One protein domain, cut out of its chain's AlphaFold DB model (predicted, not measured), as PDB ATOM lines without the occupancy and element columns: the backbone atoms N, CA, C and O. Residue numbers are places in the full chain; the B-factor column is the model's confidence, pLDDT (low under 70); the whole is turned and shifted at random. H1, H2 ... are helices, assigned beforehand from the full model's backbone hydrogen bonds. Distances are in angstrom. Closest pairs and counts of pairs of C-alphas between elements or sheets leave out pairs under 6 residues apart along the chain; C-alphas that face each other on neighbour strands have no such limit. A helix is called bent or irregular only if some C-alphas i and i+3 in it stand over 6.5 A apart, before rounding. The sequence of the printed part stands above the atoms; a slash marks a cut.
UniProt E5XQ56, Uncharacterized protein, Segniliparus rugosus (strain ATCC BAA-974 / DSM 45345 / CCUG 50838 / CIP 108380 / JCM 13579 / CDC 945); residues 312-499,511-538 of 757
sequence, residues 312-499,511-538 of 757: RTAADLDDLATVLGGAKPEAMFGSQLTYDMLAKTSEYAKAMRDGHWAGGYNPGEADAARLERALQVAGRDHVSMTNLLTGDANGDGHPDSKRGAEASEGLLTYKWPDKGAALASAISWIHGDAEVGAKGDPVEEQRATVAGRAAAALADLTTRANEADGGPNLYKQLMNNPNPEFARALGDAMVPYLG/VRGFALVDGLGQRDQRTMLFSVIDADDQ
ATOM      1  N   ARG A 312     209.822 202.568 183.821       81.62
ATOM      2  CA  ARG A 312     208.455 202.032 183.713       81.62
ATOM      3  C   ARG A 312     207.893 201.699 185.077       81.62
ATOM      4  O   ARG A 312     206.781 202.094 185.382       81.62
ATOM      5  N   THR A 313     208.692 201.068 185.924       79.75
ATOM      6  CA  THR A 313     208.243 200.688 187.263       79.75
ATOM      7  C   THR A 313     207.918 201.915 188.132       79.75
ATOM      8  O   THR A 313     206.975 201.880 188.918       79.75
ATOM      9  N   ALA A 314     208.661 203.021 187.986       78.56
ATOM     10  CA  ALA A 314     208.336 204.281 188.663       78.56
ATOM     11  C   ALA A 314     207.012 204.889 188.160       78.56
ATOM     12  O   ALA A 314     206.261 205.462 188.947       78.56
ATOM     13  N   ALA A 315     206.706 204.742 186.866       83.88
ATOM     14  CA  ALA A 315     205.414 205.132 186.305       83.88
ATOM     15  C   ALA A 315     204.276 204.210 186.781       83.88
ATOM     16  O   ALA A 315     203.224 204.711 187.155       83.88
ATOM     17  N   ASP A 316     204.502 202.896 186.864       87.75
ATOM     18  CA  ASP A 316     203.511 201.939 187.374       87.75
ATOM     19  C   ASP A 316     203.158 202.224 188.848       87.75
ATOM     20  O   ASP A 316     201.991 202.145 189.240       87.75
ATOM     21  N   LEU A 317     204.153 202.598 189.666       87.19
ATOM     22  CA  LEU A 317     203.936 203.050 191.046       87.19
ATOM     23  C   LEU A 317     203.112 204.342 191.104       87.19
ATOM     24  O   LEU A 317     202.241 204.461 191.962       87.19
ATOM     25  N   ASP A 318     203.358 205.289 190.198       88.75
ATOM     26  CA  ASP A 318     202.602 206.543 190.115       88.75
ATOM     27  C   ASP A 318     201.149 206.323 189.686       88.75
ATOM     28  O   ASP A 318     200.229 206.897 190.272       88.75
ATOM     29  N   ASP A 319     200.925 205.461 188.696       89.81
ATOM     30  CA  ASP A 319     199.589 205.093 188.233       89.81
ATOM     31  C   ASP A 319     198.812 204.395 189.356       89.81
ATOM     32  O   ASP A 319     197.661 204.748 189.637       89.81
ATOM     33  N   LEU A 320     199.456 203.460 190.064       89.38
ATOM     34  CA  LEU A 320     198.870 202.805 191.230       89.38
ATOM     35  C   LEU A 320     198.556 203.818 192.339       89.38
ATOM     36  O   LEU A 320     197.436 203.831 192.854       89.38
ATOM     37  N   ALA A 321     199.498 204.700 192.676       89.69
ATOM     38  CA  ALA A 321     199.295 205.755 193.665       89.69
ATOM     39  C   ALA A 321     198.162 206.706 193.259       89.69
ATOM     40  O   ALA A 321     197.366 207.102 194.103       89.69
ATOM     41  N   THR A 322     198.023 207.026 191.973       91.31
ATOM     42  CA  THR A 322     196.946 207.875 191.448       91.31
ATOM     43  C   THR A 322     195.581 207.205 191.607       91.31
ATOM     44  O   THR A 322     194.633 207.834 192.084       91.31
ATOM     45  N   VAL A 323     195.477 205.914 191.271       89.25
ATOM     46  CA  VAL A 323     194.242 205.131 191.452       89.25
ATOM     47  C   VAL A 323     193.872 205.032 192.932       89.25
ATOM     48  O   VAL A 323     192.728 205.295 193.307       89.25
ATOM     49  N   LEU A 324     194.842 204.695 193.784       88.31
ATOM     50  CA  LEU A 324     194.645 204.554 195.226       88.31
ATOM     51  C   LEU A 324     194.387 205.903 195.916       88.31
ATOM     52  O   LEU A 324     193.600 205.979 196.856       88.31
ATOM     53  N   GLY A 325     194.991 206.985 195.431       86.94
ATOM     54  CA  GLY A 325     194.844 208.334 195.973       86.94
ATOM     55  C   GLY A 325     193.440 208.909 195.799       86.94
ATOM     56  O   GLY A 325     193.016 209.712 196.632       86.94
ATOM     57  N   GLY A 326     192.713 208.467 194.764       86.75
ATOM     58  CA  GLY A 326     191.298 208.786 194.542       86.75
ATOM     59  C   GLY A 326     190.317 207.920 195.342       86.75
ATOM     60  O   GLY A 326     189.128 208.241 195.398       86.75
ATOM     61  N   ALA A 327     190.784 206.833 195.967       81.56
ATOM     62  CA  ALA A 327     189.954 206.012 196.838       81.56
ATOM     63  C   ALA A 327     189.699 206.721 198.177       81.56
ATOM     64  O   ALA A 327     190.512 207.509 198.665       81.56
ATOM     65  N   LYS A 328     188.552 206.430 198.804       77.00
ATOM     66  CA  LYS A 328     188.282 206.912 200.164       77.00
ATOM     67  C   LYS A 328     189.326 206.331 201.130       77.00
ATOM     68  O   LYS A 328     189.606 205.140 201.017       77.00
ATOM     69  N   PRO A 329     189.829 207.099 202.115       67.25
ATOM     70  CA  PRO A 329     190.753 206.582 203.132       67.25
ATOM     71  C   PRO A 329     190.213 205.355 203.888       67.25
ATOM     72  O   PRO A 329     190.967 204.479 204.284       67.25
ATOM     73  N   GLU A 330     188.894 205.244 204.037       69.50
ATOM     74  CA  GLU A 330     188.236 204.086 204.667       69.50
ATOM     75  C   GLU A 330     188.282 202.815 203.800       69.50
ATOM     76  O   GLU A 330     188.123 201.708 204.308       69.50
ATOM     77  N   ALA A 331     188.472 202.970 202.488       64.62
ATOM     78  CA  ALA A 331     188.465 201.896 201.500       64.62
ATOM     79  C   ALA A 331     189.879 201.395 201.165       64.62
ATOM     80  O   ALA A 331     190.068 200.768 200.122       64.62
ATOM     81  N   MET A 332     190.876 201.708 202.002       62.97
ATOM     82  CA  MET A 332     192.257 201.318 201.741       62.97
ATOM     83  C   MET A 332     192.379 199.805 201.548       62.97
ATOM     84  O   MET A 332     191.906 198.988 202.340       62.97
ATOM     85  N   PHE A 333     193.000 199.459 200.426       58.78
ATOM     86  CA  PHE A 333     193.242 198.101 199.980       58.78
ATOM     87  C   PHE A 333     194.270 197.453 200.916       58.78
ATOM     88  O   PHE A 333     195.152 198.137 201.425       58.78
ATOM     89  N   GLY A 334     194.105 196.157 201.195       75.12
ATOM     90  CA  GLY A 334     194.752 195.477 202.323       75.12
ATOM     91  C   GLY A 334     196.247 195.772 202.500       75.12
ATOM     92  O   GLY A 334     196.985 195.909 201.526       75.12
ATOM     93  N   SER A 335     196.693 195.786 203.758       84.12
ATOM     94  CA  SER A 335     198.009 196.278 204.186       84.12
ATOM     95  C   SER A 335     199.226 195.670 203.475       84.12
ATOM     96  O   SER A 335     200.284 196.282 203.423       84.12
ATOM     97  N   GLN A 336     199.100 194.503 202.841       86.62
ATOM     98  CA  GLN A 336     200.205 193.962 202.050       86.62
ATOM     99  C   GLN A 336     200.522 194.803 200.806       86.62
ATOM    100  O   GLN A 336     201.691 195.050 200.531       86.62
ATOM    101  N   LEU A 337     199.505 195.256 200.061       88.75
ATOM    102  CA  LEU A 337     199.726 196.055 198.847       88.75
ATOM    103  C   LEU A 337     200.405 197.380 199.201       88.75
ATOM    104  O   LEU A 337     201.339 197.816 198.532       88.75
ATOM    105  N   THR A 338     199.936 197.998 200.279       90.50
ATOM    106  CA  THR A 338     200.460 199.265 200.766       90.50
ATOM    107  C   THR A 338     201.882 199.121 201.314       90.50
ATOM    108  O   THR A 338     202.735 199.951 201.005       90.50
ATOM    109  N   TYR A 339     202.171 198.039 202.044       91.75
ATOM    110  CA  TYR A 339     203.533 197.683 202.448       91.75
ATOM    111  C   TYR A 339     204.456 197.502 201.236       91.75
ATOM    112  O   TYR A 339     205.534 198.092 201.201       91.75
ATOM    113  N   ASP A 340     204.035 196.734 200.225       90.06
ATOM    114  CA  ASP A 340     204.843 196.488 199.026       90.06
ATOM    115  C   ASP A 340     205.117 197.804 198.275       90.06
ATOM    116  O   ASP A 340     206.235 198.031 197.812       90.06
ATOM    117  N   MET A 341     204.134 198.714 198.219       92.94
ATOM    118  CA  MET A 341     204.290 200.050 197.633       92.94
ATOM    119  C   MET A 341     205.278 200.921 198.424       92.94
ATOM    120  O   MET A 341     206.139 201.560 197.815       92.94
ATOM    121  N   LEU A 342     205.215 200.921 199.762       93.69
ATOM    122  CA  LEU A 342     206.180 201.619 200.623       93.69
ATOM    123  C   LEU A 342     207.599 201.066 200.451       93.69
ATOM    124  O   LEU A 342     208.536 201.831 200.220       93.69
ATOM    125  N   ALA A 343     207.749 199.742 200.512       93.06
ATOM    126  CA  ALA A 343     209.032 199.069 200.358       93.06
ATOM    127  C   ALA A 343     209.650 199.372 198.989       93.06
ATOM    128  O   ALA A 343     210.835 199.701 198.907       93.06
ATOM    129  N   LYS A 344     208.845 199.356 197.913       92.88
ATOM    130  CA  LYS A 344     209.355 199.720 196.589       92.88
ATOM    131  C   LYS A 344     209.723 201.194 196.495       92.88
ATOM    132  O   LYS A 344     210.766 201.510 195.932       92.88
ATOM    133  N   THR A 345     208.907 202.080 197.060       94.44
ATOM    134  CA  THR A 345     209.199 203.522 197.100       94.44
ATOM    135  C   THR A 345     210.534 203.786 197.796       94.44
ATOM    136  O   THR A 345     211.345 204.555 197.285       94.44
ATOM    137  N   SER A 346     210.813 203.087 198.898       94.38
ATOM    138  CA  SER A 346     212.103 203.140 199.593       94.38
ATOM    139  C   SER A 346     213.263 202.663 198.724       94.38
ATOM    140  O   SER A 346     214.273 203.351 198.603       94.38
ATOM    141  N   GLU A 347     213.113 201.515 198.059       91.44
ATOM    142  CA  GLU A 347     214.145 200.973 197.170       91.44
ATOM    143  C   GLU A 347     214.477 201.953 196.029       91.44
ATOM    144  O   GLU A 347     215.648 202.177 195.715       91.44
ATOM    145  N   TYR A 348     213.452 202.597 195.461       90.56
ATOM    146  CA  TYR A 348     213.604 203.637 194.443       90.56
ATOM    147  C   TYR A 348     214.288 204.893 194.983       90.56
ATOM    148  O   TYR A 348     215.211 205.403 194.349       90.56
ATOM    149  N   ALA A 349     213.880 205.371 196.157       92.50
ATOM    150  CA  ALA A 349     214.484 206.527 196.810       92.50
ATOM    151  C   ALA A 349     215.975 206.281 197.117       92.50
ATOM    152  O   ALA A 349     216.822 207.134 196.842       92.50
ATOM    153  N   LYS A 350     216.324 205.068 197.570       91.56
ATOM    154  CA  LYS A 350     217.714 204.628 197.759       91.56
ATOM    155  C   LYS A 350     218.496 204.617 196.442       91.56
ATOM    156  O   LYS A 350     219.586 205.175 196.374       91.56
ATOM    157  N   ALA A 351     217.926 204.061 195.372       89.69
ATOM    158  CA  ALA A 351     218.563 204.079 194.053       89.69
ATOM    159  C   ALA A 351     218.751 205.507 193.501       89.69
ATOM    160  O   ALA A 351     219.791 205.797 192.902       89.69
ATOM    161  N   MET A 352     217.788 206.417 193.722       89.94
ATOM    162  CA  MET A 352     217.908 207.840 193.361       89.94
ATOM    163  C   MET A 352     219.063 208.495 194.119       89.94
ATOM    164  O   MET A 352     219.880 209.171 193.498       89.94
ATOM    165  N   ARG A 353     219.155 208.262 195.434       90.31
ATOM    166  CA  ARG A 353     220.229 208.775 196.298       90.31
ATOM    167  C   ARG A 353     221.610 208.307 195.834       90.31
ATOM    168  O   ARG A 353     222.521 209.120 195.719       90.31
ATOM    169  N   ASP A 354     221.752 207.013 195.559       88.56
ATOM    170  CA  ASP A 354     223.051 206.389 195.280       88.56
ATOM    171  C   ASP A 354     223.505 206.569 193.816       88.56
ATOM    172  O   ASP A 354     224.613 206.180 193.447       88.56
ATOM    173  N   GLY A 355     222.654 207.129 192.947       85.62
ATOM    174  CA  GLY A 355     222.940 207.271 191.515       85.62
ATOM    175  C   GLY A 355     223.038 205.932 190.768       85.62
ATOM    176  O   GLY A 355     223.520 205.878 189.635       85.62
ATOM    177  N   HIS A 356     222.578 204.836 191.375       79.19
ATOM    178  CA  HIS A 356     222.638 203.491 190.807       79.19
ATOM    179  C   HIS A 356     221.400 203.189 189.957       79.19
ATOM    180  O   HIS A 356     220.483 202.489 190.383       79.19
ATOM    181  N   TRP A 357     221.400 203.690 188.720       75.06
ATOM    182  CA  TRP A 357     220.324 203.457 187.752       75.06
ATOM    183  C   TRP A 357     220.746 202.525 186.629       75.06
ATOM    184  O   TRP A 357     221.835 202.634 186.058       75.06
ATOM    185  N   ALA A 358     219.857 201.603 186.269       69.94
ATOM    186  CA  ALA A 358     220.079 200.755 185.113       69.94
ATOM    187  C   ALA A 358     219.965 201.579 183.818       69.94
ATOM    188  O   ALA A 358     219.023 202.341 183.623       69.94
ATOM    189  N   GLY A 359     220.916 201.393 182.900       73.62
ATOM    190  CA  GLY A 359     220.807 201.908 181.531       73.62
ATOM    191  C   GLY A 359     221.119 203.396 181.342       73.62
ATOM    192  O   GLY A 359     220.729 203.948 180.318       73.62
ATOM    193  N   GLY A 360     221.812 204.046 182.285       73.94
ATOM    194  CA  GLY A 360     222.193 205.462 182.157       73.94
ATOM    195  C   GLY A 360     221.018 206.438 182.268       73.94
ATOM    196  O   GLY A 360     221.162 207.610 181.931       73.94
ATOM    197  N   TYR A 361     219.860 205.959 182.728       78.50
ATOM    198  CA  TYR A 361     218.742 206.812 183.101       78.50
ATOM    199  C   TYR A 361     219.145 207.663 184.303       78.50
ATOM    200  O   TYR A 361     219.606 207.122 185.303       78.50
ATOM    201  N   ASN A 362     218.989 208.980 184.204       78.19
ATOM    202  CA  ASN A 362     219.229 209.883 185.320       78.19
ATOM    203  C   ASN A 362     217.858 210.373 185.801       78.19
ATOM    204  O   ASN A 362     217.200 211.099 185.049       78.19
ATOM    205  N   PRO A 363     217.376 209.912 186.965       81.44
ATOM    206  CA  PRO A 363     216.032 210.226 187.415       81.44
ATOM    207  C   PRO A 363     215.901 211.732 187.650       81.44
ATOM    208  O   PRO A 363     216.782 212.378 188.220       81.44
ATOM    209  N   GLY A 364     214.805 212.295 187.155       86.56
ATOM    210  CA  GLY A 364     214.543 213.727 187.241       86.56
ATOM    211  C   GLY A 364     213.656 214.091 188.427       86.56
ATOM    212  O   GLY A 364     213.159 213.237 189.161       86.56
ATOM    213  N   GLU A 365     213.364 215.383 188.548       87.75
ATOM    214  CA  GLU A 365     212.385 215.925 189.501       87.75
ATOM    215  C   GLU A 365     210.994 215.279 189.343       87.75
ATOM    216  O   GLU A 365     210.294 215.034 190.323       87.75
ATOM    217  N   ALA A 366     210.622 214.914 188.111       88.44
ATOM    218  CA  ALA A 366     209.376 214.210 187.833       88.44
ATOM    219  C   ALA A 366     209.301 212.835 188.519       88.44
ATOM    220  O   ALA A 366     208.230 212.464 188.986       88.44
ATOM    221  N   ASP A 367     210.409 212.092 188.599       89.88
ATOM    222  CA  ASP A 367     210.432 210.788 189.271       89.88
ATOM    223  C   ASP A 367     210.353 210.946 190.787       89.88
ATOM    224  O   ASP A 367     209.618 210.211 191.440       89.88
ATOM    225  N   ALA A 368     211.019 211.962 191.338       90.44
ATOM    226  CA  ALA A 368     210.908 212.277 192.755       90.44
ATOM    227  C   ALA A 368     209.453 212.613 193.141       90.44
ATOM    228  O   ALA A 368     208.919 212.034 194.084       90.44
ATOM    229  N   ALA A 369     208.758 213.428 192.338       91.88
ATOM    230  CA  ALA A 369     207.346 213.753 192.556       91.88
ATOM    231  C   ALA A 369     206.407 212.528 192.470       91.88
ATOM    232  O   ALA A 369     205.346 212.508 193.098       91.88
ATOM    233  N   ARG A 370     206.763 211.499 191.684       93.12
ATOM    234  CA  ARG A 370     206.024 210.221 191.634       93.12
ATOM    235  C   ARG A 370     206.195 209.433 192.927       93.12
ATOM    236  O   ARG A 370     205.211 208.950 193.485       93.12
ATOM    237  N   LEU A 371     207.430 209.339 193.421       94.00
ATOM    238  CA  LEU A 371     207.726 208.671 194.689       94.00
ATOM    239  C   LEU A 371     207.064 209.387 195.870       94.00
ATOM    240  O   LEU A 371     206.533 208.721 196.753       94.00
ATOM    241  N   GLU A 372     207.020 210.721 195.857       94.19
ATOM    242  CA  GLU A 372     206.297 211.514 196.860       94.19
ATOM    243  C   GLU A 372     204.808 211.149 196.894       94.19
ATOM    244  O   GLU A 372     204.260 210.893 197.966       94.19
ATOM    245  N   ARG A 373     204.145 211.054 195.731       94.38
ATOM    246  CA  ARG A 373     202.735 210.630 195.657       94.38
ATOM    247  C   ARG A 373     202.535 209.203 196.150       94.38
ATOM    248  O   ARG A 373     201.600 208.956 196.913       94.38
ATOM    249  N   ALA A 374     203.406 208.278 195.752       94.50
ATOM    250  CA  ALA A 374     203.359 206.900 196.229       94.50
ATOM    251  C   ALA A 374     203.488 206.841 197.757       94.50
ATOM    252  O   ALA A 374     202.656 206.217 198.413       94.50
ATOM    253  N   LEU A 375     204.443 207.573 198.335       95.25
ATOM    254  CA  LEU A 375     204.628 207.672 199.781       95.25
ATOM    255  C   LEU A 375     203.413 208.294 200.483       95.25
ATOM    256  O   LEU A 375     202.952 207.755 201.484       95.25
ATOM    257  N   GLN A 376     202.848 209.380 199.951       93.38
ATOM    258  CA  GLN A 376     201.673 210.043 200.532       93.38
ATOM    259  C   GLN A 376     200.427 209.159 200.539       93.38
ATOM    260  O   GLN A 376     199.589 209.280 201.432       93.38
ATOM    261  N   VAL A 377     200.256 208.317 199.520       93.25
ATOM    262  CA  VAL A 377     199.100 207.424 199.413       93.25
ATOM    263  C   VAL A 377     199.316 206.177 200.256       93.25
ATOM    264  O   VAL A 377     198.419 205.792 201.006       93.25
ATOM    265  N   ALA A 378     200.508 205.583 200.185       92.25
ATOM    266  CA  ALA A 378     200.829 204.385 200.943       92.25
ATOM    267  C   ALA A 378     200.921 204.664 202.453       92.25
ATOM    268  O   ALA A 378     200.427 203.897 203.274       92.25
ATOM    269  N   GLY A 379     201.485 205.812 202.830       92.38
ATOM    270  CA  GLY A 379     201.684 206.217 204.218       92.38
ATOM    271  C   GLY A 379     200.399 206.465 205.013       92.38
ATOM    272  O   GLY A 379     200.477 206.636 206.225       92.38
ATOM    273  N   ARG A 380     199.216 206.469 204.376       92.00
ATOM    274  CA  ARG A 380     197.933 206.600 205.096       92.00
ATOM    275  C   ARG A 380     197.510 205.300 205.789       92.00
ATOM    276  O   ARG A 380     196.664 205.348 206.675       92.00
ATOM    277  N   ASP A 381     198.075 204.147 205.413       92.56
ATOM    278  CA  ASP A 381     197.847 202.892 206.138       92.56
ATOM    279  C   ASP A 381     198.875 202.754 207.264       92.56
ATOM    280  O   ASP A 381     200.012 202.320 207.058       92.56
ATOM    281  N   HIS A 382     198.442 203.106 208.473       93.00
ATOM    282  CA  HIS A 382     199.278 203.099 209.669       93.00
ATOM    283  C   HIS A 382     199.841 201.699 209.963       93.00
ATOM    284  O   HIS A 382     200.986 201.585 210.384       93.00
ATOM    285  N   VAL A 383     199.087 200.623 209.689       91.75
ATOM    286  CA  VAL A 383     199.547 199.243 209.930       91.75
ATOM    287  C   VAL A 383     200.675 198.888 208.970       91.75
ATOM    288  O   VAL A 383     201.701 198.359 209.392       91.75
ATOM    289  N   SER A 384     200.513 199.217 207.689       92.19
ATOM    290  CA  SER A 384     201.551 199.000 206.676       92.19
ATOM    291  C   SER A 384     202.818 199.795 206.967       92.19
ATOM    292  O   SER A 384     203.917 199.256 206.847       92.19
ATOM    293  N   MET A 385     202.667 201.053 207.390       94.75
ATOM    294  CA  MET A 385     203.793 201.895 207.784       94.75
ATOM    295  C   MET A 385     204.503 201.333 209.021       94.75
ATOM    296  O   MET A 385     205.722 201.185 209.009       94.75
ATOM    297  N   THR A 386     203.766 200.917 210.056       93.88
ATOM    298  CA  THR A 386     204.349 200.236 211.224       93.88
ATOM    299  C   THR A 386     205.082 198.957 210.821       93.88
ATOM    300  O   THR A 386     206.191 198.715 211.294       93.88
ATOM    301  N   ASN A 387     204.508 198.145 209.933       93.44
ATOM    302  CA  ASN A 387     205.125 196.912 209.440       93.44
ATOM    303  C   ASN A 387     206.405 197.184 208.636       93.44
ATOM    304  O   ASN A 387     207.373 196.437 208.763       93.44
ATOM    305  N   LEU A 388     206.441 198.259 207.842       94.12
ATOM    306  CA  LEU A 388     207.650 198.708 207.148       94.12
ATOM    307  C   LEU A 388     208.747 199.085 208.146       94.12
ATOM    308  O   LEU A 388     209.842 198.534 208.081       94.12
ATOM    309  N   LEU A 389     208.425 199.969 209.094       92.62
ATOM    310  CA  LEU A 389     209.383 200.493 210.070       92.62
ATOM    311  C   LEU A 389     209.925 199.381 210.980       92.62
ATOM    312  O   LEU A 389     211.120 199.315 211.247       92.62
ATOM    313  N   THR A 390     209.055 198.474 211.425       90.62
ATOM    314  CA  THR A 390     209.431 197.346 212.296       90.62
ATOM    315  C   THR A 390     210.041 196.161 211.538       90.62
ATOM    316  O   THR A 390     210.584 195.256 212.167       90.62
ATOM    317  N   GLY A 391     209.934 196.126 210.206       88.88
ATOM    318  CA  GLY A 391     210.321 194.972 209.386       88.88
ATOM    319  C   GLY A 391     209.381 193.764 209.482       88.88
ATOM    320  O   GLY A 391     209.695 192.700 208.946       88.88
ATOM    321  N   ASP A 392     208.221 193.911 210.128       89.00
ATOM    322  CA  ASP A 392     207.166 192.899 210.266       89.00
ATOM    323  C   ASP A 392     206.321 192.805 208.983       89.00
ATOM    324  O   ASP A 392     205.136 193.137 208.946       89.00
ATOM    325  N   ALA A 393     206.947 192.383 207.881       83.56
ATOM    326  CA  ALA A 393     206.333 192.391 206.549       83.56
ATOM    327  C   ALA A 393     205.017 191.596 206.455       83.56
ATOM    328  O   ALA A 393     204.197 191.883 205.588       83.56
ATOM    329  N   ASN A 394     204.835 190.588 207.313       81.44
ATOM    330  CA  ASN A 394     203.651 189.729 207.316       81.44
ATOM    331  C   ASN A 394     202.594 190.175 208.344       81.44
ATOM    332  O   ASN A 394     201.492 189.621 208.348       81.44
ATOM    333  N   GLY A 395     202.917 191.131 209.224       81.06
ATOM    334  CA  GLY A 395     202.075 191.518 210.355       81.06
ATOM    335  C   GLY A 395     201.844 190.383 211.358       81.06
ATOM    336  O   GLY A 395     200.797 190.351 212.007       81.06
ATOM    337  N   ASP A 396     202.765 189.419 211.441       81.25
ATOM    338  CA  ASP A 396     202.663 188.257 212.331       81.25
ATOM    339  C   ASP A 396     203.267 188.522 213.719       81.25
ATOM    340  O   ASP A 396     203.172 187.674 214.607       81.25
ATOM    341  N   GLY A 397     203.813 189.723 213.934       78.12
ATOM    342  CA  GLY A 397     204.420 190.121 215.197       78.12
ATOM    343  C   GLY A 397     205.863 189.652 215.349       78.12
ATOM    344  O   GLY A 397     206.393 189.733 216.458       78.12
ATOM    345  N   HIS A 398     206.505 189.188 214.273       78.44
ATOM    346  CA  HIS A 398     207.926 188.843 214.247       78.44
ATOM    347  C   HIS A 398     208.727 189.916 213.489       78.44
ATOM    348  O   HIS A 398     209.087 189.711 212.328       78.44
ATOM    349  N   PRO A 399     209.003 191.077 214.123       79.31
ATOM    350  CA  PRO A 399     209.781 192.134 213.496       79.31
ATOM    351  C   PRO A 399     211.198 191.646 213.189       79.31
ATOM    352  O   PRO A 399     211.894 191.114 214.055       79.31
ATOM    353  N   ASP A 400     211.628 191.857 211.949       79.06
ATOM    354  CA  ASP A 400     213.016 191.714 211.531       79.06
ATOM    355  C   ASP A 400     213.605 193.119 211.412       79.06
ATOM    356  O   ASP A 400     213.425 193.810 210.409       79.06
ATOM    357  N   SER A 401     214.283 193.562 212.470       69.00
ATOM    358  CA  SER A 401     214.823 194.918 212.558       69.00
ATOM    359  C   SER A 401     215.804 195.229 211.422       69.00
ATOM    360  O   SER A 401     215.857 196.375 210.966       69.00
ATOM    361  N   LYS A 402     216.541 194.233 210.911       74.94
ATOM    362  CA  LYS A 402     217.435 194.400 209.760       74.94
ATOM    363  C   LYS A 402     216.629 194.661 208.496       74.94
ATOM    364  O   LYS A 402     216.854 195.655 207.812       74.94
ATOM    365  N   ARG A 403     215.608 193.840 208.245       76.38
ATOM    366  CA  ARG A 403     214.699 194.032 207.109       76.38
ATOM    367  C   ARG A 403     213.933 195.354 207.187       76.38
ATOM    368  O   ARG A 403     213.735 195.989 206.158       76.38
ATOM    369  N   GLY A 404     213.516 195.771 208.381       76.38
ATOM    370  CA  GLY A 404     212.858 197.061 208.605       76.38
ATOM    371  C   GLY A 404     213.764 198.241 208.260       76.38
ATOM    372  O   GLY A 404     213.326 199.171 207.580       76.38
ATOM    373  N   ALA A 405     215.046 198.168 208.633       77.81
ATOM    374  CA  ALA A 405     216.028 199.170 208.230       77.81
ATOM    375  C   ALA A 405     216.291 199.166 206.737       77.81
ATOM    376  O   ALA A 405     216.161 200.215 206.121       77.81
ATOM    377  N   GLU A 406     216.579 198.016 206.133       82.00
ATOM    378  CA  GLU A 406     216.801 197.928 204.687       82.00
ATOM    379  C   GLU A 406     215.595 198.461 203.896       82.00
ATOM    380  O   GLU A 406     215.761 199.176 202.906       82.00
ATOM    381  N   ALA A 407     214.377 198.168 204.366       83.88
ATOM    382  CA  ALA A 407     213.138 198.619 203.746       83.88
ATOM    383  C   ALA A 407     212.807 200.093 204.020       83.88
ATOM    384  O   ALA A 407     212.068 200.681 203.238       83.88
ATOM    385  N   SER A 408     213.336 200.718 205.075       89.81
ATOM    386  CA  SER A 408     213.032 202.116 205.436       89.81
ATOM    387  C   SER A 408     214.170 203.092 205.121       89.81
ATOM    388  O   SER A 408     213.928 204.292 205.010       89.81
ATOM    389  N   GLU A 409     215.401 202.603 204.941       90.12
ATOM    390  CA  GLU A 409     216.613 203.413 204.758       90.12
ATOM    391  C   GLU A 409     216.446 204.425 203.625       90.12
ATOM    392  O   GLU A 409     216.727 205.611 203.805       90.12
ATOM    393  N   GLY A 410     215.953 203.977 202.468       91.19
ATOM    394  CA  GLY A 410     215.756 204.836 201.306       91.19
ATOM    395  C   GLY A 410     214.775 205.971 201.575       91.19
ATOM    396  O   GLY A 410     215.059 207.107 201.213       91.19
ATOM    397  N   LEU A 411     213.669 205.701 202.276       94.12
ATOM    398  CA  LEU A 411     212.709 206.744 202.646       94.12
ATOM    399  C   LEU A 411     213.325 207.784 203.582       94.12
ATOM    400  O   LEU A 411     213.135 208.978 203.374       94.12
ATOM    401  N   LEU A 412     214.056 207.334 204.601       94.31
ATOM    402  CA  LEU A 412     214.582 208.202 205.654       94.31
ATOM    403  C   LEU A 412     215.749 209.080 205.176       94.31
ATOM    404  O   LEU A 412     215.905 210.207 205.637       94.31
ATOM    405  N   THR A 413     216.561 208.577 204.248       92.00
ATOM    406  CA  THR A 413     217.854 209.184 203.871       92.00
ATOM    407  C   THR A 413     217.846 209.861 202.508       92.00
ATOM    408  O   THR A 413     218.791 210.574 202.165       92.00
ATOM    409  N   TYR A 414     216.806 209.631 201.707       93.69
ATOM    410  CA  TYR A 414     216.635 210.341 200.454       93.69
ATOM    411  C   TYR A 414     216.305 211.811 200.724       93.69
ATOM    412  O   TYR A 414     215.484 212.138 201.582       93.69
ATOM    413  N   LYS A 415     216.961 212.709 199.987       93.62
ATOM    414  CA  LYS A 415     216.705 214.148 200.062       93.62
ATOM    415  C   LYS A 415     215.468 214.471 199.231       93.62
ATOM    416  O   LYS A 415     215.571 214.703 198.026       93.62
ATOM    417  N   TRP A 416     214.313 214.465 199.881       93.69
ATOM    418  CA  TRP A 416     213.034 214.688 199.220       93.69
ATOM    419  C   TRP A 416     212.912 216.136 198.708       93.69
ATOM    420  O   TRP A 416     213.225 217.072 199.455       93.69
ATOM    421  N   PRO A 417     212.450 216.357 197.461       93.88
ATOM    422  CA  PRO A 417     212.185 217.699 196.936       93.88
ATOM    423  C   PRO A 417     211.207 218.506 197.797       93.88
ATOM    424  O   PRO A 417     211.427 219.696 198.033       93.88
ATOM    425  N   ASP A 418     210.173 217.855 198.334       93.88
ATOM    426  CA  ASP A 418     209.198 218.443 199.261       93.88
ATOM    427  C   ASP A 418     209.720 218.663 200.696       93.88
ATOM    428  O   ASP A 418     208.942 218.946 201.609       93.88
ATOM    429  N   LYS A 419     211.038 218.538 200.912       94.88
ATOM    430  CA  LYS A 419     211.706 218.647 202.220       94.88
ATOM    431  C   LYS A 419     211.239 217.600 203.247       94.88
ATOM    432  O   LYS A 419     211.384 217.802 204.456       94.88
ATOM    433  N   GLY A 420     210.694 216.483 202.769       95.38
ATOM    434  CA  GLY A 420     210.224 215.357 203.569       95.38
ATOM    435  C   GLY A 420     208.780 215.493 204.036       95.38
ATOM    436  O   GLY A 420     208.400 214.798 204.974       95.38
ATOM    437  N   ALA A 421     207.969 216.369 203.435       96.62
ATOM    438  CA  ALA A 421     206.577 216.578 203.839       96.62
ATOM    439  C   ALA A 421     205.719 215.309 203.664       96.62
ATOM    440  O   ALA A 421     204.917 214.972 204.540       96.62
ATOM    441  N   ALA A 422     205.914 214.561 202.575       95.00
ATOM    442  CA  ALA A 422     205.274 213.270 202.339       95.00
ATOM    443  C   ALA A 422     205.623 212.250 203.433       95.00
ATOM    444  O   ALA A 422     204.738 211.589 203.983       95.00
ATOM    445  N   LEU A 423     206.908 212.165 203.788       95.75
ATOM    446  CA  LEU A 423     207.399 211.286 204.847       95.75
ATOM    447  C   LEU A 423     206.862 211.704 206.223       95.75
ATOM    448  O   LEU A 423     206.406 210.859 206.989       95.75
ATOM    449  N   ALA A 424     206.849 213.006 206.510       97.00
ATOM    450  CA  ALA A 424     206.283 213.582 207.723       97.00
ATOM    451  C   ALA A 424     204.795 213.232 207.877       97.00
ATOM    452  O   ALA A 424     204.362 212.776 208.936       97.00
ATOM    453  N   SER A 425     204.013 213.365 206.799       95.50
ATOM    454  CA  SER A 425     202.599 212.980 206.787       95.50
ATOM    455  C   SER A 425     202.407 211.503 207.134       95.50
ATOM    456  O   SER A 425     201.476 211.183 207.872       95.50
ATOM    457  N   ALA A 426     203.289 210.622 206.651       95.19
ATOM    458  CA  ALA A 426     203.210 209.179 206.875       95.19
ATOM    459  C   ALA A 426     203.466 208.755 208.335       95.19
ATOM    460  O   ALA A 426     203.116 207.637 208.704       95.19
ATOM    461  N   ILE A 427     204.045 209.628 209.172       96.94
ATOM    462  CA  ILE A 427     204.324 209.344 210.595       96.94
ATOM    463  C   ILE A 427     203.590 210.276 211.574       96.94
ATOM    464  O   ILE A 427     203.547 210.006 212.771       96.94
ATOM    465  N   SER A 428     202.977 211.360 211.090       95.88
ATOM    466  CA  SER A 428     202.324 212.384 211.926       95.88
ATOM    467  C   SER A 428     201.168 211.873 212.801       95.88
ATOM    468  O   SER A 428     200.851 212.472 213.827       95.88
ATOM    469  N   TRP A 429     200.553 210.747 212.431       94.44
ATOM    470  CA  TRP A 429     199.463 210.117 213.180       94.44
ATOM    471  C   TRP A 429     199.912 209.507 214.515       94.44
ATOM    472  O   TRP A 429     199.087 209.357 215.414       94.44
ATOM    473  N   ILE A 430     201.205 209.193 214.669       94.62
ATOM    474  CA  ILE A 430     201.752 208.486 215.836       94.62
ATOM    475  C   ILE A 430     201.438 209.227 217.137       94.62
ATOM    476  O   ILE A 430     200.952 208.620 218.088       94.62
ATOM    477  N   HIS A 431     201.678 210.539 217.183       91.88
ATOM    478  CA  HIS A 431     201.427 211.334 218.386       91.88
ATOM    479  C   HIS A 431     199.933 211.386 218.734       91.88
ATOM    480  O   HIS A 431     199.567 211.203 219.893       91.88
ATOM    481  N   GLY A 432     199.069 211.573 217.730       90.44
ATOM    482  CA  GLY A 432     197.621 211.623 217.926       90.44
ATOM    483  C   GLY A 432     197.051 210.301 218.440       90.44
ATOM    484  O   GLY A 432     196.286 210.299 219.398       90.44
ATOM    485  N   ASP A 433     197.470 209.173 217.862       90.00
ATOM    486  CA  ASP A 433     197.012 207.844 218.286       90.00
ATOM    487  C   ASP A 433     197.603 207.420 219.649       90.00
ATOM    488  O   ASP A 433     197.011 206.583 220.333       90.00
ATOM    489  N   ALA A 434     198.717 208.021 220.086       84.69
ATOM    490  CA  ALA A 434     199.298 207.798 221.412       84.69
ATOM    491  C   ALA A 434     198.448 208.385 222.554       84.69
ATOM    492  O   ALA A 434     198.324 207.772 223.614       84.69
ATOM    493  N   GLU A 435     197.851 209.565 222.347       76.31
ATOM    494  CA  GLU A 435     197.079 210.285 223.375       76.31
ATOM    495  C   GLU A 435     195.652 209.744 223.566       76.31
ATOM    496  O   GLU A 435     195.017 209.990 224.593       76.31
ATOM    497  N   VAL A 436     195.130 209.006 222.581       64.56
ATOM    498  CA  VAL A 436     193.725 208.559 222.523       64.56
ATOM    499  C   VAL A 436     193.450 207.331 223.407       64.56
ATOM    500  O   VAL A 436     192.309 206.917 223.533       64.56
ATOM    501  N   GLY A 437     194.446 206.773 224.102       56.75
ATOM    502  CA  GLY A 437     194.294 205.593 224.963       56.75
ATOM    503  C   GLY A 437     193.479 205.813 226.249       56.75
ATOM    504  O   GLY A 437     194.004 205.629 227.351       56.75
ATOM    505  N   ALA A 438     192.191 206.155 226.156       54.31
ATOM    506  CA  ALA A 438     191.291 206.099 227.298       54.31
ATOM    507  C   ALA A 438     191.167 204.641 227.776       54.31
ATOM    508  O   ALA A 438     190.950 203.710 226.998       54.31
ATOM    509  N   LYS A 439     191.317 204.411 229.087       65.00
ATOM    510  CA  LYS A 439     191.153 203.078 229.686       65.00
ATOM    511  C   LYS A 439     189.743 202.548 229.382       65.00
ATOM    512  O   LYS A 439     188.787 202.992 230.013       65.00
ATOM    513  N   GLY A 440     189.621 201.572 228.478       76.19
ATOM    514  CA  GLY A 440     188.393 200.788 228.296       76.19
ATOM    515  C   GLY A 440     187.925 200.535 226.860       76.19
ATOM    516  O   GLY A 440     187.080 199.656 226.701       76.19
ATOM    517  N   ASP A 441     188.451 201.228 225.839       85.69
ATOM    518  CA  ASP A 441     188.140 200.928 224.429       85.69
ATOM    519  C   ASP A 441     189.251 200.069 223.782       85.69
ATOM    520  O   ASP A 441     190.374 200.549 223.592       85.69
ATOM    521  N   PRO A 442     188.966 198.804 223.407       85.56
ATOM    522  CA  PRO A 442     189.929 197.937 222.729       85.56
ATOM    523  C   PRO A 442     190.458 198.499 221.400       85.56
ATOM    524  O   PRO A 442     191.573 198.164 221.004       85.56
ATOM    525  N   VAL A 443     189.675 199.322 220.692       86.12
ATOM    526  CA  VAL A 443     190.079 199.901 219.401       86.12
ATOM    527  C   VAL A 443     191.104 201.013 219.606       86.12
ATOM    528  O   VAL A 443     192.120 201.037 218.912       86.12
ATOM    529  N   GLU A 444     190.872 201.903 220.570       85.69
ATOM    530  CA  GLU A 444     191.823 202.962 220.933       85.69
ATOM    531  C   GLU A 444     193.119 202.368 221.502       85.69
ATOM    532  O   GLU A 444     194.214 202.791 221.134       85.69
ATOM    533  N   GLU A 445     193.017 201.316 222.321       85.00
ATOM    534  CA  GLU A 445     194.179 200.585 222.841       85.00
ATOM    535  C   GLU A 445     195.011 199.933 221.728       85.00
ATOM    536  O   GLU A 445     196.246 199.983 221.759       85.00
ATOM    537  N   GLN A 446     194.355 199.362 220.714       86.81
ATOM    538  CA  GLN A 446     195.048 198.819 219.552       86.81
ATOM    539  C   GLN A 446     195.769 199.919 218.757       86.81
ATOM    540  O   GLN A 446     196.917 199.712 218.363       86.81
ATOM    541  N   ARG A 447     195.147 201.089 218.548       88.06
ATOM    542  CA  ARG A 447     195.782 202.223 217.846       88.06
ATOM    543  C   ARG A 447     197.007 202.744 218.587       88.06
ATOM    544  O   ARG A 447     198.071 202.839 217.981       88.06
ATOM    545  N   ALA A 448     196.890 202.969 219.893       88.19
ATOM    546  CA  ALA A 448     198.011 203.396 220.730       88.19
ATOM    547  C   ALA A 448     199.167 202.376 220.697       88.19
ATOM    548  O   ALA A 448     200.333 202.743 220.577       88.19
ATOM    549  N   THR A 449     198.847 201.076 220.688       88.44
ATOM    550  CA  THR A 449     199.846 200.003 220.543       88.44
ATOM    551  C   THR A 449     200.565 200.053 219.190       88.44
ATOM    552  O   THR A 449     201.785 199.901 219.133       88.44
ATOM    553  N   VAL A 450     199.833 200.271 218.093       90.31
ATOM    554  CA  VAL A 450     200.409 200.398 216.742       90.31
ATOM    555  C   VAL A 450     201.277 201.655 216.626       90.31
ATOM    556  O   VAL A 450     202.368 201.576 216.059       90.31
ATOM    557  N   ALA A 451     200.837 202.774 217.209       92.50
ATOM    558  CA  ALA A 451     201.597 204.021 217.279       92.50
ATOM    559  C   ALA A 451     202.896 203.849 218.072       92.50
ATOM    560  O   ALA A 451     203.963 204.206 217.580       92.50
ATOM    561  N   GLY A 452     202.829 203.220 219.246       90.62
ATOM    562  CA  GLY A 452     204.003 202.937 220.066       90.62
ATOM    563  C   GLY A 452     205.013 202.028 219.364       90.62
ATOM    564  O   GLY A 452     206.203 202.322 219.365       90.62
ATOM    565  N   ARG A 453     204.554 200.984 218.656       90.12
ATOM    566  CA  ARG A 453     205.429 200.140 217.814       90.12
ATOM    567  C   ARG A 453     206.085 200.919 216.670       90.12
ATOM    568  O   ARG A 453     207.251 200.676 216.369       90.12
ATOM    569  N   ALA A 454     205.356 201.825 216.018       93.00
ATOM    570  CA  ALA A 454     205.910 202.655 214.947       93.00
ATOM    571  C   ALA A 454     206.952 203.642 215.484       93.00
ATOM    572  O   ALA A 454     208.033 203.770 214.914       93.00
ATOM    573  N   ALA A 455     206.639 204.301 216.599       93.56
ATOM    574  CA  ALA A 455     207.519 205.244 217.267       93.56
ATOM    575  C   ALA A 455     208.808 204.555 217.745       93.56
ATOM    576  O   ALA A 455     209.906 205.034 217.476       93.56
ATOM    577  N   ALA A 456     208.671 203.382 218.362       90.00
ATOM    578  CA  ALA A 456     209.774 202.515 218.753       90.00
ATOM    579  C   ALA A 456     210.724 202.217 217.590       90.00
ATOM    580  O   ALA A 456     211.935 202.399 217.700       90.00
ATOM    581  N   ALA A 457     210.158 201.775 216.466       90.75
ATOM    582  CA  ALA A 457     210.924 201.448 215.277       90.75
ATOM    583  C   ALA A 457     211.590 202.683 214.663       90.75
ATOM    584  O   ALA A 457     212.745 202.606 214.266       90.75
ATOM    585  N   LEU A 458     210.912 203.834 214.622       93.25
ATOM    586  CA  LEU A 458     211.515 205.089 214.161       93.25
ATOM    587  C   LEU A 458     212.712 205.494 215.019       93.25
ATOM    588  O   LEU A 458     213.748 205.881 214.483       93.25
ATOM    589  N   ALA A 459     212.585 205.396 216.338       92.38
ATOM    590  CA  ALA A 459     213.650 205.743 217.262       92.38
ATOM    591  C   ALA A 459     214.849 204.786 217.127       92.38
ATOM    592  O   ALA A 459     215.990 205.234 217.061       92.38
ATOM    593  N   ASP A 460     214.609 203.480 216.988       89.56
ATOM    594  CA  ASP A 460     215.670 202.508 216.703       89.56
ATOM    595  C   ASP A 460     216.348 202.803 215.353       89.56
ATOM    596  O   ASP A 460     217.562 202.976 215.292       89.56
ATOM    597  N   LEU A 461     215.577 202.972 214.274       89.62
ATOM    598  CA  LEU A 461     216.110 203.283 212.943       89.62
ATOM    599  C   LEU A 461     216.973 204.552 212.946       89.62
ATOM    600  O   LEU A 461     218.090 204.548 212.432       89.62
ATOM    601  N   THR A 462     216.486 205.633 213.550       91.62
ATOM    602  CA  THR A 462     217.180 206.934 213.556       91.62
ATOM    603  C   THR A 462     218.440 206.949 214.427       91.62
ATOM    604  O   THR A 462     219.322 207.776 214.199       91.62
ATOM    605  N   THR A 463     218.577 206.011 215.370       91.25
ATOM    606  CA  THR A 463     219.714 205.931 216.305       91.25
ATOM    607  C   THR A 463     220.731 204.842 215.949       91.25
ATOM    608  O   THR A 463     221.735 204.669 216.645       91.25
ATOM    609  N   ARG A 464     220.550 204.123 214.832       86.38
ATOM    610  CA  ARG A 464     221.519 203.122 214.356       86.38
ATOM    611  C   ARG A 464     222.815 203.775 213.875       86.38
ATOM    612  O   ARG A 464     222.926 204.244 212.740       86.38
ATOM    613  N   ALA A 465     223.820 203.758 214.752       68.44
ATOM    614  CA  ALA A 465     225.131 204.340 214.498       68.44
ATOM    615  C   ALA A 465     226.107 203.413 213.756       68.44
ATOM    616  O   ALA A 465     226.954 203.922 213.045       68.44
ATOM    617  N   ASN A 466     226.047 202.086 213.875       62.88
ATOM    618  CA  ASN A 466     226.922 201.184 213.110       62.88
ATOM    619  C   ASN A 466     226.282 199.796 213.040       62.88
ATOM    620  O   ASN A 466     226.084 199.171 214.080       62.88
ATOM    621  N   GLU A 467     226.014 199.280 211.843       58.28
ATOM    622  CA  GLU A 467     225.818 197.838 211.707       58.28
ATOM    623  C   GLU A 467     227.197 197.173 211.677       58.28
ATOM    624  O   GLU A 467     228.079 197.584 210.919       58.28
ATOM    625  N   ALA A 468     227.387 196.133 212.494       55.06
ATOM    626  CA  ALA A 468     228.602 195.309 212.499       55.06
ATOM    627  C   ALA A 468     228.937 194.730 211.103       55.06
ATOM    628  O   ALA A 468     230.078 194.352 210.846       55.06
ATOM    629  N   ASP A 469     227.958 194.734 210.197       61.22
ATOM    630  CA  ASP A 469     228.024 194.217 208.832       61.22
ATOM    631  C   ASP A 469     228.501 195.263 207.796       61.22
ATOM    632  O   ASP A 469     228.455 195.005 206.594       61.22
ATOM    633  N   GLY A 470     228.940 196.456 208.225       67.94
ATOM    634  CA  GLY A 470     229.382 197.523 207.314       67.94
ATOM    635  C   GLY A 470     228.235 198.265 206.615       67.94
ATOM    636  O   GLY A 470     228.464 198.951 205.616       67.94
ATOM    637  N   GLY A 471     227.011 198.129 207.133       67.12
ATOM    638  CA  GLY A 471     225.850 198.888 206.683       67.12
ATOM    639  C   GLY A 471     226.025 200.402 206.892       67.12
ATOM    640  O   GLY A 471     226.820 200.834 207.737       67.12
ATOM    641  N   PRO A 472     225.306 201.232 206.120       73.44
ATOM    642  CA  PRO A 472     225.369 202.679 206.254       73.44
ATOM    643  C   PRO A 472     224.960 203.131 207.661       73.44
ATOM    644  O   PRO A 472     223.969 202.676 208.222       73.44
ATOM    645  N   ASN A 473     225.719 204.075 208.219       86.94
ATOM    646  CA  ASN A 473     225.387 204.735 209.478       86.94
ATOM    647  C   ASN A 473     224.190 205.675 209.248       86.94
ATOM    648  O   ASN A 473     224.368 206.821 208.822       86.94
ATOM    649  N   LEU A 474     222.979 205.159 209.480       88.25
ATOM    650  CA  LEU A 474     221.715 205.859 209.242       88.25
ATOM    651  C   LEU A 474     221.628 207.148 210.067       88.25
ATOM    652  O   LEU A 474     221.261 208.189 209.524       88.25
ATOM    653  N   TYR A 475     222.084 207.104 211.322       92.56
ATOM    654  CA  TYR A 475     222.223 208.285 212.175       92.56
ATOM    655  C   TYR A 475     223.018 209.404 211.475       92.56
ATOM    656  O   TYR A 475     222.503 210.498 211.258       92.56
ATOM    657  N   LYS A 476     224.243 209.125 211.011       90.62
ATOM    658  CA  LYS A 476     225.065 210.112 210.288       90.62
ATOM    659  C   LYS A 476     224.403 210.588 209.001       90.62
ATOM    660  O   LYS A 476     224.564 211.747 208.638       90.62
ATOM    661  N   GLN A 477     223.708 209.723 208.270       90.38
ATOM    662  CA  GLN A 477     223.046 210.139 207.029       90.38
ATOM    663  C   GLN A 477     221.917 211.135 207.295       90.38
ATOM    664  O   GLN A 477     221.834 212.144 206.594       90.38
ATOM    665  N   LEU A 478     221.116 210.892 208.333       91.94
ATOM    666  CA  LEU A 478     220.064 211.806 208.775       91.94
ATOM    667  C   LEU A 478     220.636 213.147 209.249       91.94
ATOM    668  O   LEU A 478     220.111 214.191 208.877       91.94
ATOM    669  N   MET A 479     221.752 213.123 209.981       93.44
ATOM    670  CA  MET A 479     222.443 214.339 210.426       93.44
ATOM    671  C   MET A 479     223.072 215.137 209.271       93.44
ATOM    672  O   MET A 479     223.161 216.359 209.337       93.44
ATOM    673  N   ASN A 480     223.536 214.467 208.211       88.38
ATOM    674  CA  ASN A 480     224.162 215.121 207.054       88.38
ATOM    675  C   ASN A 480     223.146 215.715 206.070       88.38
ATOM    676  O   ASN A 480     223.450 216.690 205.386       88.38
ATOM    677  N   ASN A 481     221.962 215.112 205.959       85.25
ATOM    678  CA  ASN A 481     220.911 215.549 205.043       85.25
ATOM    679  C   ASN A 481     219.551 215.546 205.753       85.25
ATOM    680  O   ASN A 481     218.698 214.712 205.430       85.25
ATOM    681  N   PRO A 482     219.327 216.462 206.710       86.00
ATOM    682  CA  PRO A 482     218.069 216.501 207.431       86.00
ATOM    683  C   PRO A 482     216.926 216.854 206.474       86.00
ATOM    684  O   PRO A 482     216.959 217.866 205.770       86.00
ATOM    685  N   ASN A 483     215.895 216.011 206.457       95.12
ATOM    686  CA  ASN A 483     214.594 216.338 205.883       95.12
ATOM    687  C   ASN A 483     213.801 217.100 206.964       95.12
ATOM    688  O   ASN A 483     213.328 216.468 207.911       95.12
ATOM    689  N   PRO A 484     213.672 218.437 206.892       95.88
ATOM    690  CA  PRO A 484     213.217 219.242 208.028       95.88
ATOM    691  C   PRO A 484     211.773 218.943 208.445       95.88
ATOM    692  O   PRO A 484     211.475 218.914 209.636       95.88
ATOM    693  N   GLU A 485     210.868 218.666 207.499       97.19
ATOM    694  CA  GLU A 485     209.490 218.299 207.859       97.19
ATOM    695  C   GLU A 485     209.440 216.932 208.550       97.19
ATOM    696  O   GLU A 485     208.675 216.738 209.495       97.19
ATOM    697  N   PHE A 486     210.301 215.998 208.132       96.12
ATOM    698  CA  PHE A 486     210.440 214.709 208.802       96.12
ATOM    699  C   PHE A 486     211.007 214.868 210.213       96.12
ATOM    700  O   PHE A 486     210.440 214.292 211.132       96.12
ATOM    701  N   ALA A 487     212.055 215.675 210.416       96.75
ATOM    702  CA  ALA A 487     212.623 215.920 211.745       96.75
ATOM    703  C   ALA A 487     211.576 216.493 212.720       96.75
ATOM    704  O   ALA A 487     211.486 216.062 213.869       96.75
ATOM    705  N   ARG A 488     210.706 217.397 212.245       97.25
ATOM    706  CA  ARG A 488     209.589 217.935 213.045       97.25
ATOM    707  C   ARG A 488     208.561 216.868 213.393       97.25
ATOM    708  O   ARG A 488     208.173 216.763 214.553       97.25
ATOM    709  N   ALA A 489     208.137 216.078 212.408       97.00
ATOM    710  CA  ALA A 489     207.177 215.002 212.633       97.00
ATOM    711  C   ALA A 489     207.754 213.882 213.512       97.00
ATOM    712  O   ALA A 489     207.021 213.309 214.313       97.00
ATOM    713  N   LEU A 490     209.059 213.613 213.413       97.31
ATOM    714  CA  LEU A 490     209.790 212.721 214.306       97.31
ATOM    715  C   LEU A 490     209.767 213.269 215.734       97.31
ATOM    716  O   LEU A 490     209.361 212.549 216.639       97.31
ATOM    717  N   GLY A 491     210.115 214.544 215.928       97.06
ATOM    718  CA  GLY A 491     210.019 215.206 217.229       97.06
ATOM    719  C   GLY A 491     208.623 215.074 217.839       97.06
ATOM    720  O   GLY A 491     208.493 214.626 218.973       97.06
ATOM    721  N   ASP A 492     207.567 215.364 217.072       96.38
ATOM    722  CA  ASP A 492     206.183 215.201 217.532       96.38
ATOM    723  C   ASP A 492     205.830 213.738 217.854       96.38
ATOM    724  O   ASP A 492     205.246 213.470 218.905       96.38
ATOM    725  N   ALA A 493     206.235 212.784 217.012       95.62
ATOM    726  CA  ALA A 493     206.029 211.352 217.238       95.62
ATOM    727  C   ALA A 493     206.742 210.832 218.500       95.62
ATOM    728  O   ALA A 493     206.279 209.860 219.097       95.62
ATOM    729  N   MET A 494     207.847 211.466 218.911       95.56
ATOM    730  CA  MET A 494     208.638 211.088 220.088       95.56
ATOM    731  C   MET A 494     208.167 211.740 221.393       95.56
ATOM    732  O   MET A 494     208.587 211.312 222.465       95.56
ATOM    733  N   VAL A 495     207.274 212.734 221.357       94.62
ATOM    734  CA  VAL A 495     206.742 213.392 222.570       94.62
ATOM    735  C   VAL A 495     206.192 212.402 223.605       94.62
ATOM    736  O   VAL A 495     206.494 212.565 224.790       94.62
ATOM    737  N   PRO A 496     205.437 211.352 223.226       91.94
ATOM    738  CA  PRO A 496     204.928 210.403 224.210       91.94
ATOM    739  C   PRO A 496     206.031 209.583 224.909       91.94
ATOM    740  O   PRO A 496     205.777 209.007 225.963       91.94
ATOM    741  N   TYR A 497     207.260 209.564 224.375       90.81
ATOM    742  CA  TYR A 497     208.421 208.931 225.006       90.81
ATOM    743  C   TYR A 497     209.150 209.813 226.024       90.81
ATOM    744  O   TYR A 497     210.040 209.304 226.696       90.81
ATOM    745  N   LEU A 498     208.802 211.092 226.213       92.38
ATOM    746  CA  LEU A 498     209.535 211.960 227.152       92.38
ATOM    747  C   LEU A 498     209.591 211.375 228.575       92.38
ATOM    748  O   LEU A 498     210.647 211.381 229.207       92.38
ATOM    749  N   GLY A 499     208.497 210.769 229.045       89.31
ATOM    750  CA  GLY A 499     208.473 210.058 230.326       89.31
ATOM    751  C   GLY A 499     209.418 208.862 230.387       89.31
ATOM    752  O   GLY A 499     210.046 208.629 231.415       89.31
ATOM    753  N   VAL A 511     200.766 206.217 228.466       67.56
ATOM    754  CA  VAL A 511     200.933 206.070 227.016       67.56
ATOM    755  C   VAL A 511     201.075 204.590 226.659       67.56
ATOM    756  O   VAL A 511     202.162 204.013 226.611       67.56
ATOM    757  N   ARG A 512     199.931 203.932 226.434       73.06
ATOM    758  CA  ARG A 512     199.894 202.511 226.057       73.06
ATOM    759  C   ARG A 512     200.634 202.291 224.738       73.06
ATOM    760  O   ARG A 512     200.421 203.023 223.783       73.06
ATOM    761  N   GLY A 513     201.476 201.259 224.686       73.69
ATOM    762  CA  GLY A 513     202.282 200.930 223.505       73.69
ATOM    763  C   GLY A 513     203.678 201.555 223.486       73.69
ATOM    764  O   GLY A 513     204.526 201.078 222.740       73.69
ATOM    765  N   PHE A 514     203.953 202.550 224.334       79.31
ATOM    766  CA  PHE A 514     205.233 203.269 224.385       79.31
ATOM    767  C   PHE A 514     206.116 202.735 225.517       79.31
ATOM    768  O   PHE A 514     206.602 203.473 226.369       79.31
ATOM    769  N   ALA A 515     206.300 201.414 225.553       71.69
ATOM    770  CA  ALA A 515     207.262 200.800 226.460       71.69
ATOM    771  C   ALA A 515     208.700 201.127 226.025       71.69
ATOM    772  O   ALA A 515     208.948 201.422 224.853       71.69
ATOM    773  N   LEU A 516     209.648 201.032 226.967       66.50
ATOM    774  CA  LEU A 516     211.071 201.036 226.633       66.50
ATOM    775  C   LEU A 516     211.333 199.946 225.588       66.50
ATOM    776  O   LEU A 516     211.064 198.768 225.821       66.50
ATOM    777  N   VAL A 517     211.842 200.369 224.441       65.81
ATOM    778  CA  VAL A 517     212.287 199.484 223.369       65.81
ATOM    779  C   VAL A 517     213.702 199.037 223.701       65.81
ATOM    780  O   VAL A 517     214.491 199.834 224.220       65.81
ATOM    781  N   ASP A 518     214.031 197.788 223.383       65.12
ATOM    782  CA  ASP A 518     215.410 197.309 223.430       65.12
ATOM    783  C   ASP A 518     216.289 198.253 222.592       65.12
ATOM    784  O   ASP A 518     216.055 198.436 221.402       65.12
ATOM    785  N   GLY A 519     217.249 198.917 223.242       64.38
ATOM    786  CA  GLY A 519     218.067 199.974 222.640       64.38
ATOM    787  C   GLY A 519     217.866 201.343 223.293       64.38
ATOM    788  O   GLY A 519     218.809 201.864 223.893       64.38
ATOM    789  N   LEU A 520     216.650 201.906 223.263       73.62
ATOM    790  CA  LEU A 520     216.366 203.265 223.775       73.62
ATOM    791  C   LEU A 520     216.564 203.414 225.290       73.62
ATOM    792  O   LEU A 520     216.563 204.524 225.827       73.62
ATOM    793  N   GLY A 521     216.770 202.298 225.991       76.69
ATOM    794  CA  GLY A 521     217.245 202.292 227.371       76.69
ATOM    795  C   GLY A 521     218.670 202.818 227.547       76.69
ATOM    796  O   GLY A 521     219.028 203.207 228.654       76.69
ATOM    797  N   GLN A 522     219.467 202.895 226.481       87.25
ATOM    798  CA  GLN A 522     220.817 203.446 226.529       87.25
ATOM    799  C   GLN A 522     220.799 204.960 226.316       87.25
ATOM    800  O   GLN A 522     220.203 205.464 225.362       87.25
ATOM    801  N   ARG A 523     221.520 205.687 227.177       88.31
ATOM    802  CA  ARG A 523     221.662 207.146 227.084       88.31
ATOM    803  C   ARG A 523     222.180 207.587 225.714       88.31
ATOM    804  O   ARG A 523     221.655 208.548 225.169       88.31
ATOM    805  N   ASP A 524     223.143 206.871 225.136       90.19
ATOM    806  CA  ASP A 524     223.754 207.234 223.851       90.19
ATOM    807  C   ASP A 524     222.746 207.245 222.698       90.19
ATOM    808  O   ASP A 524     222.757 208.165 221.884       90.19
ATOM    809  N   GLN A 525     221.831 206.273 222.654       90.44
ATOM    810  CA  GLN A 525     220.790 206.237 221.627       90.44
ATOM    811  C   GLN A 525     219.773 207.361 221.823       90.44
ATOM    812  O   GLN A 525     219.379 208.007 220.858       90.44
ATOM    813  N   ARG A 526     219.399 207.668 223.073       93.56
ATOM    814  CA  ARG A 526     218.545 208.830 223.358       93.56
ATOM    815  C   ARG A 526     219.218 210.128 222.912       93.56
ATOM    816  O   ARG A 526     218.587 210.922 222.229       93.56
ATOM    817  N   THR A 527     220.506 210.301 223.200       94.12
ATOM    818  CA  THR A 527     221.293 211.446 222.716       94.12
ATOM    819  C   THR A 527     221.298 211.527 221.186       94.12
ATOM    820  O   THR A 527     221.085 212.604 220.643       94.12
ATOM    821  N   MET A 528     221.487 210.400 220.485       94.56
ATOM    822  CA  MET A 528     221.428 210.346 219.016       94.56
ATOM    823  C   MET A 528     220.049 210.727 218.467       94.56
ATOM    824  O   MET A 528     219.949 211.375 217.433       94.56
ATOM    825  N   LEU A 529     218.970 210.333 219.144       95.69
ATOM    826  CA  LEU A 529     217.621 210.700 218.726       95.69
ATOM    827  C   LEU A 529     217.392 212.205 218.875       95.69
ATOM    828  O   LEU A 529     216.893 212.839 217.946       95.69
ATOM    829  N   PHE A 530     217.779 212.774 220.023       96.75
ATOM    830  CA  PHE A 530     217.699 214.216 220.243       96.75
ATOM    831  C   PHE A 530     218.534 214.972 219.208       96.75
ATOM    832  O   PHE A 530     218.024 215.917 218.625       96.75
ATOM    833  N   SER A 531     219.748 214.519 218.879       96.12
ATOM    834  CA  SER A 531     220.562 215.200 217.867       96.12
ATOM    835  C   SER A 531     219.979 215.115 216.452       96.12
ATOM    836  O   SER A 531     220.052 216.100 215.721       96.12
ATOM    837  N   VAL A 532     219.338 214.000 216.064       96.19
ATOM    838  CA  VAL A 532     218.610 213.901 214.778       96.19
ATOM    839  C   VAL A 532     217.438 214.879 214.722       96.19
ATOM    840  O   VAL A 532     217.193 215.479 213.677       96.19
ATOM    841  N   ILE A 533     216.712 215.052 215.828       97.19
ATOM    842  CA  ILE A 533     215.633 216.044 215.923       97.19
ATOM    843  C   ILE A 533     216.219 217.462 215.894       97.19
ATOM    844  O   ILE A 533     215.698 218.323 215.185       97.19
ATOM    845  N   ASP A 534     217.328 217.691 216.597       95.56
ATOM    846  CA  ASP A 534     217.986 218.993 216.693       95.56
ATOM    847  C   ASP A 534     218.636 219.442 215.373       95.56
ATOM    848  O   ASP A 534     218.897 220.631 215.189       95.56
ATOM    849  N   ALA A 535     218.829 218.527 214.415       94.00
ATOM    850  CA  ALA A 535     219.327 218.845 213.077       94.00
ATOM    851  C   ALA A 535     218.387 219.780 212.273       94.00
ATOM    852  O   ALA A 535     218.821 220.364 211.278       94.00
ATOM    853  N   ASP A 536     217.119 219.949 212.684       95.62
ATOM    854  CA  ASP A 536     216.237 221.048 212.244       95.62
ATOM    855  C   ASP A 536     215.892 221.961 213.431       95.62
ATOM    856  O   ASP A 536     215.209 221.558 214.370       95.62
ATOM    857  N   ASP A 537     216.268 223.240 213.360       90.75
ATOM    858  CA  ASP A 537     216.090 224.185 214.474       90.75
ATOM    859  C   ASP A 537     214.623 224.369 214.918       90.75
ATOM    860  O   ASP A 537     214.343 224.821 216.034       90.75
ATOM    861  N   GLN A 538     213.642 224.143 214.033       92.44
ATOM    862  CA  GLN A 538     212.228 224.226 214.415       92.44
ATOM    863  C   GLN A 538     211.769 222.958 215.137       92.44
ATOM    864  O   GLN A 538     211.025 223.071 216.115       92.44
TER     865      GLN A 538
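What this domain is: This is residues 312 to 499 and 511 to 538 of the 757 residues of an uncharacterized protein of Segniliparus rugosus (strain ATCC BAA-974 / DSM 45345 / CCUG 50838 / CIP 108380 / JCM 13579 / CDC 945) (UniProt E5XQ56). A compact body built of helices, with an up-and-down bundle of three, H1, H2 and H3, at one end, and the longest helix, H8, with H7, H10 and H11 packed on it toward the other. Between these two groups H4, H5 and H6 fill the middle, and H9 packs on the ends of H5 and H8. The printed part has 216 residues with eleven named helices, H1 to H11 in order along the chain, and no named strand; the class is all helix. The whole is compact, with a radius of gyration of the C-alphas of 16.6 A, and spans 53 by 39 by 34 A.

Where its parts are: H1 is residues 312 to 325, 19.4 A from first to last C-alpha, and begins at C-alpha 312 at (208.455, 202.032, 183.713). H2 is residues 335 to 354, 28.4 A, and H3 is residues 365 to 378, 19.9 A. H4 is residues 382 to 390. H5, residues 401 to 413, is 17.0 A long and irregular, with C-alphas 407 and 410 7.2 A apart. H6 is residues 421 to 427 and H7 residues 429 to 435. H8, residues 442 to 463, is 31.5 A long and begins at C-alpha 442 at (189.929, 197.937, 222.729). H9 is residues 474 to 480. H10, residues 484 to 499, is 24.6 A long and irregular, with C-alphas 493 and 496 7.1 A apart and a kink of 36 degrees near residue 493. H11, residues 523 to 534, is 16.2 A long and ends at C-alpha 534 at (217.986, 218.993, 216.693).

How they stand to each other: H1, H2 and H3 form an up-and-down bundle, each running against the one before it. H2 and H3 are a helical hairpin at a shallow tilt of 26 degrees, with the C-alphas of Thr 338 and Ala 378 closest at 5.1 A. H1 touches H3, closest C-alphas Ala 321 and Ala 374 at 4.9 A, but is close to H2 without clearly touching, at 7.2 A between the C-alphas of Leu 317 and Met 341. H2 touches H5 at a steep tilt of 58 degrees, closest C-alphas Lys 350 and Gly 410 at 4.1 A. H3 touches H6 with residues 372 to 378 alone, closest C-alphas Gln 376 and Ala 422 at 5.2 A. H4 touches the hub, H8, at a shallow tilt of 34.7 degrees, only just short of steep, with the C-alphas of Thr 386 and Ala 454 closest at 4.7 A. H7 touches H8 at a steep tilt of 58 degrees, closest C-alphas Ala 434 and Ala 448 at 4.6 A. H10 touches H6, closest C-alphas Ala 424 and Phe 486 at 4.4 A. H8 touches H9 with residues 461 to 463 alone, closest C-alphas Thr 463 and Tyr 475 at 5.4 A. H8 touches H11 with residues 459 to 463 alone, about perpendicular at 88 degrees, closest C-alphas Thr 463 and Gln 525 at 5.4 A. H1 and H8 are apart, as are H2 and H8. Every O i to N i+4 pair is within hydrogen-bond range in H1, H2, H3, H4, H6, H7, H8, H9 and H11, against 7 of 9 in H5 and 8 of 12 in H10.

The domain as a whole: The two C-alphas farthest apart, those of Gly 360 and Gly 440, are 57.4 A from each other. Residues 500 to 510 are not printed; across this cut, in the link from H10 to H11, C-alphas 499 and 511 are 9.1 A apart. Of the links that are printed whole, none is long, and those from H3 to H4, H6 to H7 and H9 to H10 are tight. Residues 511 to 522 hold no named element. The mean pLDDT of the printed part is 86.5; 23 residues are under 70, among them residues 329 to 333, 436 to 439, 465 to 471 and 516 to 519.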